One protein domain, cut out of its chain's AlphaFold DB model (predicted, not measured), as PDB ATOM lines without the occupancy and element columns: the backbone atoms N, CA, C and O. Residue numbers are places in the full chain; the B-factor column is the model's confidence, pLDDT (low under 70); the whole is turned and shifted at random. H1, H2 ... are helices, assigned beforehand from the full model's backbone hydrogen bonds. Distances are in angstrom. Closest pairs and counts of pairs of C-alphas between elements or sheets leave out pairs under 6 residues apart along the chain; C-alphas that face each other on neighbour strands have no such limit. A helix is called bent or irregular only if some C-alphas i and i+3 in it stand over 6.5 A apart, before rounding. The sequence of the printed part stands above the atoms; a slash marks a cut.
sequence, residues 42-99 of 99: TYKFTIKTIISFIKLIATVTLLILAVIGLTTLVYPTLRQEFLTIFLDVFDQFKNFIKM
ATOM      1  N   THR A  42      45.011 -31.711 -40.191       66.56
ATOM      2  CA  THR A  42      44.802 -33.012 -39.547       66.56
ATOM      3  C   THR A  42      44.954 -32.928 -38.032       66.56
ATOM      4  O   THR A  42      44.132 -33.472 -37.310       66.56
ATOM      5  N   TYR A  43      45.911 -32.144 -37.530       69.88
ATOM      6  CA  TYR A  43      46.110 -31.942 -36.093       69.88
ATOM      7  C   TYR A  43      44.869 -31.380 -35.372       69.88
ATOM      8  O   TYR A  43      44.487 -31.872 -34.310       69.88
ATOM      9  N   LYS A  44      44.182 -30.386 -35.960       72.06
ATOM     10  CA  LYS A  44      42.963 -29.815 -35.355       72.06
ATOM     11  C   LYS A  44      41.803 -30.807 -35.365       72.06
ATOM     12  O   LYS A  44      40.989 -30.799 -34.443       72.06
ATOM     13  N   PHE A  45      41.723 -31.637 -36.403       75.06
ATOM     14  CA  PHE A  45      40.711 -32.681 -36.511       75.06
ATOM     15  C   PHE A  45      40.948 -33.777 -35.468       75.06
ATOM     16  O   PHE A  45      40.045 -34.072 -34.691       75.06
ATOM     17  N   THR A  46      42.177 -34.283 -35.357       80.62
ATOM     18  CA  THR A  46      42.541 -35.324 -34.386       80.62
ATOM     19  C   THR A  46      42.247 -34.898 -32.948       80.62
ATOM     20  O   THR A  46      41.635 -35.659 -32.204       80.62
ATOM     21  N   ILE A  47      42.588 -33.663 -32.558       83.81
ATOM     22  CA  ILE A  47      42.286 -33.156 -31.207       83.81
ATOM     23  C   ILE A  47      40.780 -33.093 -30.953       83.81
ATOM     24  O   ILE A  47      40.314 -33.532 -29.902       83.81
ATOM     25  N   LYS A  48      40.001 -32.564 -31.905       84.81
ATOM     26  CA  LYS A  48      38.538 -32.502 -31.765       84.81
ATOM     27  C   LYS A  48      37.935 -33.899 -31.613       84.81
ATOM     28  O   LYS A  48      37.070 -34.084 -30.758       84.81
ATOM     29  N   THR A  49      38.421 -34.870 -32.381       86.06
ATOM     30  CA  THR A  49      37.974 -36.264 -32.300       86.06
ATOM     31  C   THR A  49      38.299 -36.883 -30.942       86.06
ATOM     32  O   THR A  49      37.413 -37.468 -30.329       86.06
ATOM     33  N   ILE A  50      39.514 -36.686 -30.416       90.12
ATOM     34  CA  ILE A  50      39.907 -37.190 -29.087       90.12
ATOM     35  C   ILE A  50      39.019 -36.595 -27.989       90.12
ATOM     36  O   ILE A  50      38.509 -37.328 -27.147       90.12
ATOM     37  N   ILE A  51      38.774 -35.283 -28.013       91.12
ATOM     38  CA  ILE A  51      37.912 -34.632 -27.015       91.12
ATOM     39  C   ILE A  51      36.486 -35.185 -27.086       91.12
ATOM     40  O   ILE A  51      35.873 -35.455 -26.054       91.12
ATOM     41  N   SER A  52      35.950 -35.365 -28.294       90.25
ATOM     42  CA  SER A  52      34.617 -35.941 -28.481       90.25
ATOM     43  C   SER A  52      34.552 -37.380 -27.973       90.25
ATOM     44  O   SER A  52      33.568 -37.769 -27.348       90.25
ATOM     45  N   PHE A  53      35.612 -38.153 -28.192       93.31
ATOM     46  CA  PHE A  53      35.708 -39.530 -27.732       93.31
ATOM     47  C   PHE A  53      35.761 -39.624 -26.203       93.31
ATOM     48  O   PHE A  53      35.012 -40.397 -25.610       93.31
ATOM     49  N   ILE A  54      36.555 -38.772 -25.548       94.62
ATOM     50  CA  ILE A  54      36.605 -38.685 -24.080       94.62
ATOM     51  C   ILE A  54      35.228 -38.320 -23.518       94.62
ATOM     52  O   ILE A  54      34.783 -38.930 -22.549       94.62
ATOM     53  N   LYS A  55      34.529 -37.359 -24.137       94.06
ATOM     54  CA  LYS A  55      33.163 -37.001 -23.730       94.06
ATOM     55  C   LYS A  55      32.205 -38.181 -23.857       94.06
ATOM     56  O   LYS A  55      31.435 -38.414 -22.936       94.06
ATOM     57  N   LEU A  56      32.280 -38.935 -24.953       94.19
ATOM     58  CA  LEU A  56      31.447 -40.118 -25.155       94.19
ATOM     59  C   LEU A  56      31.695 -41.164 -24.066       94.19
ATOM     60  O   LEU A  56      30.739 -41.637 -23.458       94.19
ATOM     61  N   ILE A  57      32.962 -41.465 -23.768       95.12
ATOM     62  CA  ILE A  57      33.319 -42.388 -22.682       95.12
ATOM     63  C   ILE A  57      32.770 -41.876 -21.351       95.12
ATOM     64  O   ILE A  57      32.122 -42.632 -20.633       95.12
ATOM     65  N   ALA A  58      32.971 -40.596 -21.035       95.12
ATOM     66  CA  ALA A  58      32.473 -40.008 -19.797       95.12
ATOM     67  C   ALA A  58      30.946 -40.130 -19.678       95.12
ATOM     68  O   ALA A  58      30.448 -40.517 -18.624       95.12
ATOM     69  N   THR A  59      30.201 -39.863 -20.755       95.00
ATOM     70  CA  THR A  59      28.743 -40.027 -20.779       95.00
ATOM     71  C   THR A  59      28.335 -41.481 -20.560       95.00
ATOM     72  O   THR A  59      27.459 -41.738 -19.741       95.00
ATOM     73  N   VAL A  60      28.974 -42.438 -21.238       95.88
ATOM     74  CA  VAL A  60      28.662 -43.869 -21.084       95.88
ATOM     75  C   VAL A  60      28.947 -44.343 -19.660       95.88
ATOM     76  O   VAL A  60      28.084 -44.963 -19.039       95.88
ATOM     77  N   THR A  61      30.110 -44.000 -19.105       96.00
ATOM     78  CA  THR A  61      30.462 -44.331 -17.718       96.00
ATOM     79  C   THR A  61      29.463 -43.728 -16.735       96.00
ATOM     80  O   THR A  61      29.041 -44.406 -15.801       96.00
ATOM     81  N   LEU A  62      29.034 -42.483 -16.960       95.94
ATOM     82  CA  LEU A  62      28.052 -41.813 -16.110       95.94
ATOM     83  C   LEU A  62      26.678 -42.492 -16.182       95.94
ATOM     84  O   LEU A  62      26.038 -42.655 -15.148       95.94
ATOM     85  N   LEU A  63      26.247 -42.950 -17.362       96.00
ATOM     86  CA  LEU A  63      25.005 -43.715 -17.513       96.00
ATOM     87  C   LEU A  63      25.062 -45.052 -16.767       96.00
ATOM     88  O   LEU A  63      24.126 -45.385 -16.043       96.00
ATOM     89  N   ILE A  64      26.163 -45.797 -16.895       95.25
ATOM     90  CA  ILE A  64      26.350 -47.065 -16.172       95.25
ATOM     91  C   ILE A  64      26.332 -46.815 -14.661       95.25
ATOM     92  O   ILE A  64      25.621 -47.499 -13.923       95.25
ATOM     93  N   LEU A  65      27.062 -45.795 -14.203       93.12
ATOM     94  CA  LEU A  65      27.111 -45.424 -12.794       93.12
ATOM     95  C   LEU A  65      25.729 -45.010 -12.266       93.12
ATOM     96  O   LEU A  65      25.365 -45.384 -11.153       93.12
ATOM     97  N   ALA A  66      24.935 -44.305 -13.074       94.38
ATOM     98  CA  ALA A  66      23.569 -43.923 -12.727       94.38
ATOM     99  C   ALA A  66      22.647 -45.139 -12.561       94.38
ATOM    100  O   ALA A  66      21.878 -45.188 -11.605       94.38
ATOM    101  N   VAL A  67      22.744 -46.144 -13.438       94.62
ATOM    102  CA  VAL A  67      21.947 -47.380 -13.326       94.62
ATOM    103  C   VAL A  67      22.306 -48.155 -12.058       94.62
ATOM    104  O   VAL A  67      21.412 -48.591 -11.328       94.62
ATOM    105  N   ILE A  68      23.598 -48.292 -11.750       90.81
ATOM    106  CA  ILE A  68      24.068 -48.964 -10.529       90.81
ATOM    107  C   ILE A  68      23.614 -48.188  -9.282       90.81
ATOM    108  O   ILE A  68      23.070 -48.773  -8.341       90.81
ATOM    109  N   GLY A  69      23.768 -46.863  -9.291       89.69
ATOM    110  CA  GLY A  69      23.317 -45.993  -8.203       89.69
ATOM    111  C   GLY A  69      21.804 -46.062  -7.984       89.69
ATOM    112  O   GLY A  69      21.345 -46.163  -6.850       89.69
ATOM    113  N   LEU A  70      21.013 -46.096  -9.058       91.38
ATOM    114  CA  LEU A  70      19.561 -46.236  -8.962       91.38
ATOM    115  C   LEU A  70      19.165 -47.613  -8.414       91.38
ATOM    116  O   LEU A  70      18.308 -47.708  -7.539       91.38
ATOM    117  N   THR A  71      19.820 -48.677  -8.880       88.62
ATOM    118  CA  THR A  71      19.542 -50.050  -8.430       88.62
ATOM    119  C   THR A  71      19.825 -50.214  -6.935       88.62
ATOM    120  O   THR A  71      18.996 -50.745  -6.198       88.62
ATOM    121  N   THR A  72      20.956 -49.697  -6.453       88.06
ATOM    122  CA  THR A  72      21.321 -49.734  -5.022       88.06
ATOM    123  C   THR A  72      20.451 -48.825  -4.151       88.06
ATOM    124  O   THR A  72      20.285 -49.075  -2.953       88.06
ATOM    125  N   LEU A  73      19.854 -47.779  -4.730       86.38
ATOM    126  CA  LEU A  73      18.900 -46.925  -4.029       86.38
ATOM    127  C   LEU A  73      17.555 -47.633  -3.822       86.38
ATOM    128  O   LEU A  73      17.029 -47.604  -2.706       86.38
ATOM    129  N   VAL A  74      17.033 -48.279  -4.871       91.50
ATOM    130  CA  VAL A  74      15.728 -48.966  -4.868       91.50
ATOM    131  C   VAL A  74      15.752 -50.242  -4.023       91.50
ATOM    132  O   VAL A  74      14.769 -50.536  -3.347       91.50
ATOM    133  N   TYR A  75      16.868 -50.978  -4.014       87.69
ATOM    134  CA  TYR A  75      17.007 -52.227  -3.262       87.69
ATOM    135  C   TYR A  75      17.849 -52.030  -1.988       87.69
ATOM    136  O   TYR A  75      19.080 -52.068  -2.050       87.69
ATOM    137  N   PRO A  76      17.221 -51.859  -0.807       80.56
ATOM    138  CA  PRO A  76      17.932 -51.564   0.438       80.56
ATOM    139  C   PRO A  76      18.875 -52.688   0.888       80.56
ATOM    140  O   PRO A  76      19.910 -52.397   1.481       80.56
ATOM    141  N   THR A  77      18.566 -53.944   0.560       84.12
ATOM    142  CA  THR A  77      19.415 -55.106   0.868       84.12
ATOM    143  C   THR A  77      20.768 -55.029   0.161       84.12
ATOM    144  O   THR A  77      21.799 -55.296   0.766       84.12
ATOM    145  N   LEU A  78      20.784 -54.572  -1.096       83.38
ATOM    146  CA  LEU A  78      22.005 -54.485  -1.904       83.38
ATOM    147  C   LEU A  78      22.914 -53.328  -1.475       83.38
ATOM    148  O   LEU A  78      24.113 -53.350  -1.737       83.38
ATOM    149  N   ARG A  79      22.366 -52.305  -0.809       85.25
ATOM    150  CA  ARG A  79      23.110 -51.100  -0.416       85.25
ATOM    151  C   ARG A  79      24.262 -51.406   0.536       85.25
ATOM    152  O   ARG A  79      25.340 -50.841   0.384       85.25
ATOM    153  N   GLN A  80      24.013 -52.250   1.535       85.81
ATOM    154  CA  GLN A  80      25.001 -52.581   2.564       85.81
ATOM    155  C   GLN A  80      26.172 -53.357   1.955       85.81
ATOM    156  O   GLN A  80      27.313 -52.931   2.085       85.81
ATOM    157  N   GLU A  81      25.875 -54.425   1.211       88.00
ATOM    158  CA  GLU A  81      26.888 -55.244   0.539       88.00
ATOM    159  C   GLU A  81      27.712 -54.426  -0.462       88.00
ATOM    160  O   GLU A  81      28.940 -54.510  -0.484       88.00
ATOM    161  N   PHE A  82      27.050 -53.569  -1.246       88.06
ATOM    162  CA  PHE A  82      27.724 -52.717  -2.217       88.06
ATOM    163  C   PHE A  82      28.685 -51.721  -1.555       88.06
ATOM    164  O   PHE A  82      29.800 -51.536  -2.039       88.06
ATOM    165  N   LEU A  83      28.281 -51.090  -0.446       87.25
ATOM    166  CA  LEU A  83      29.135 -50.145   0.279       87.25
ATOM    167  C   LEU A  83      30.357 -50.825   0.893       87.25
ATOM    168  O   LEU A  83      31.447 -50.263   0.815       87.25
ATOM    169  N   THR A  84      30.200 -52.021   1.460       91.00
ATOM    170  CA  THR A  84      31.330 -52.787   2.002       91.00
ATOM    171  C   THR A  84      32.356 -53.088   0.914       91.00
ATOM    172  O   THR A  84      33.522 -52.733   1.058       91.00
ATOM    173  N   ILE A  85      31.911 -53.642  -0.218       92.38
ATOM    174  CA  ILE A  85      32.801 -53.957  -1.344       92.38
ATOM    175  C   ILE A  85      33.460 -52.681  -1.888       92.38
ATOM    176  O   ILE A  85      34.651 -52.676  -2.194       92.38
ATOM    177  N   PHE A  86      32.705 -51.585  -2.002       89.44
ATOM    178  CA  PHE A  86      33.229 -50.312  -2.493       89.44
ATOM    179  C   PHE A  86      34.339 -49.753  -1.594       89.44
ATOM    180  O   PHE A  86      35.375 -49.324  -2.102       89.44
ATOM    181  N   LEU A  87      34.137 -49.770  -0.273       92.25
ATOM    182  CA  LEU A  87      35.130 -49.305   0.697       92.25
ATOM    183  C   LEU A  87      36.378 -50.193   0.693       92.25
ATOM    184  O   LEU A  87      37.483 -49.658   0.647       92.25
ATOM    185  N   ASP A  88      36.212 -51.515   0.634       94.06
ATOM    186  CA  ASP A  88      37.333 -52.457   0.570       94.06
ATOM    187  C   ASP A  88      38.190 -52.239  -0.683       94.06
ATOM    188  O   ASP A  88      39.419 -52.174  -0.606       94.06
ATOM    189  N   VAL A  89      37.556 -52.081  -1.851       94.38
ATOM    190  CA  VAL A  89      38.268 -51.786  -3.104       94.38
ATOM    191  C   VAL A  89      38.966 -50.429  -3.024       94.38
ATOM    192  O   VAL A  89      40.107 -50.298  -3.472       94.38
ATOM    193  N   PHE A  90      38.315 -49.419  -2.443       92.75
ATOM    194  CA  PHE A  90      38.901 -48.090  -2.292       92.75
ATOM    195  C   PHE A  90      40.128 -48.103  -1.373       92.75
ATOM    196  O   PHE A  90      41.152 -47.501  -1.706       92.75
ATOM    197  N   ASP A  91      40.063 -48.832  -0.261       93.81
ATOM    198  CA  ASP A  91      41.188 -48.991   0.655       93.81
ATOM    199  C   ASP A  91      42.331 -49.786   0.017       93.81
ATOM    200  O   ASP A  91      43.491 -49.383   0.136       93.81
ATOM    201  N   GLN A  92      42.040 -50.853  -0.735       93.38
ATOM    202  CA  GLN A  92      43.057 -51.565  -1.519       93.38
ATOM    203  C   GLN A  92      43.738 -50.642  -2.536       93.38
ATOM    204  O   GLN A  92      44.964 -50.633  -2.642       93.38
ATOM    205  N   PHE A  93      42.964 -49.817  -3.242       92.88
ATOM    206  CA  PHE A  93      43.493 -48.883  -4.234       92.88
ATOM    207  C   PHE A  93      44.357 -47.791  -3.594       92.88
ATOM    208  O   PHE A  93      45.438 -47.463  -4.088       92.88
ATOM    209  N   LYS A  94      43.917 -47.254  -2.454       91.94
ATOM    210  CA  LYS A  94      44.677 -46.277  -1.671       91.94
ATOM    211  C   LYS A  94      45.975 -46.877  -1.139       91.94
ATOM    212  O   LYS A  94      47.004 -46.208  -1.181       91.94
ATOM    213  N   ASN A  95      45.939 -48.119  -0.663       92.69
ATOM    214  CA  ASN A  95      47.132 -48.834  -0.221       92.69
ATOM    215  C   ASN A  95      48.092 -49.106  -1.387       92.69
ATOM    216  O   ASN A  95      49.291 -48.927  -1.214       92.69
ATOM    217  N   PHE A  96      47.579 -49.441  -2.574       92.81
ATOM    218  CA  PHE A  96      48.390 -49.608  -3.783       92.81
ATOM    219  C   PHE A  96      49.076 -48.308  -4.229       92.81
ATOM    220  O   PHE A  96      50.239 -48.337  -4.599       92.81
ATOM    221  N   ILE A  97      48.383 -47.166  -4.171       90.62
ATOM    222  CA  ILE A  97      48.965 -45.855  -4.523       90.62
ATOM    223  C   ILE A  97      49.955 -45.350  -3.463       90.62
ATOM    224  O   ILE A  97      50.854 -44.574  -3.778       90.62
ATOM    225  N   LYS A  98      49.743 -45.713  -2.193       83.38
ATOM    226  CA  LYS A  98      50.593 -45.288  -1.073       83.38
ATOM    227  C   LYS A  98      51.884 -46.116  -0.962       83.38
ATOM    228  O   LYS A  98      52.796 -45.681  -0.258       83.38
ATOM    229  N   MET A  99      51.931 -47.286  -1.599       57.84
ATOM    230  CA  MET A  99      53.119 -48.134  -1.728       57.84
ATOM    231  C   MET A  99      54.071 -47.588  -2.791       57.84
ATOM    232  O   MET A  99      55.294 -47.655  -2.541       57.84
TER     233      MET A  99
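This is residues 42 to 99 of the 99 residues of an uncharacterized protein of [Ruminococcus] torques (UniProt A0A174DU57). Two long helices meet at their ends as an open V, with a sharp turn at Tyr 75 and little but air between the arms. H1 is the longer arm, and H2 folds back from the corner as the shorter one. The 58 printed residues hold two named helices, H1 then H2, and no named strand; the class is all helix. The whole is extended, with a radius of gyration of the C-alphas of 17.3 A, and flat, spanning 52 by 36 by 7 A.

H1, residues 42 to 74, runs 48.0 A from C-alpha 42 at (44.802, -33.012, -39.547) to C-alpha 74 at (15.728, -48.966, -4.868). H2, residues 76 to 98, runs 33.3 A and ends with C-alpha 98 at (50.593, -45.288, -1.073). H2 is neither bent nor irregular, but only just: C-alphas 77 and 80 are 6.4 A apart.

H1 and H2 touch only at the corner by their link, H1 with residues 72 to 73 alone and H2 with residues 78 to 82 alone. Their closest C-alphas, those of Thr 72 and Arg 79, are 5.1 A apart. They run opposite ways at a steep tilt of 44 degrees. In H1 every O i to N i+4 pair is within hydrogen-bond range; in H2, 17 of 19 are.

The C-alphas farthest apart, those of Thr 42 and Thr 77, are 52.6 A apart. The printed part has no cut, and the link from H1 to H2 is tight. Residues 42 to 43 and 99 have pLDDT under 70.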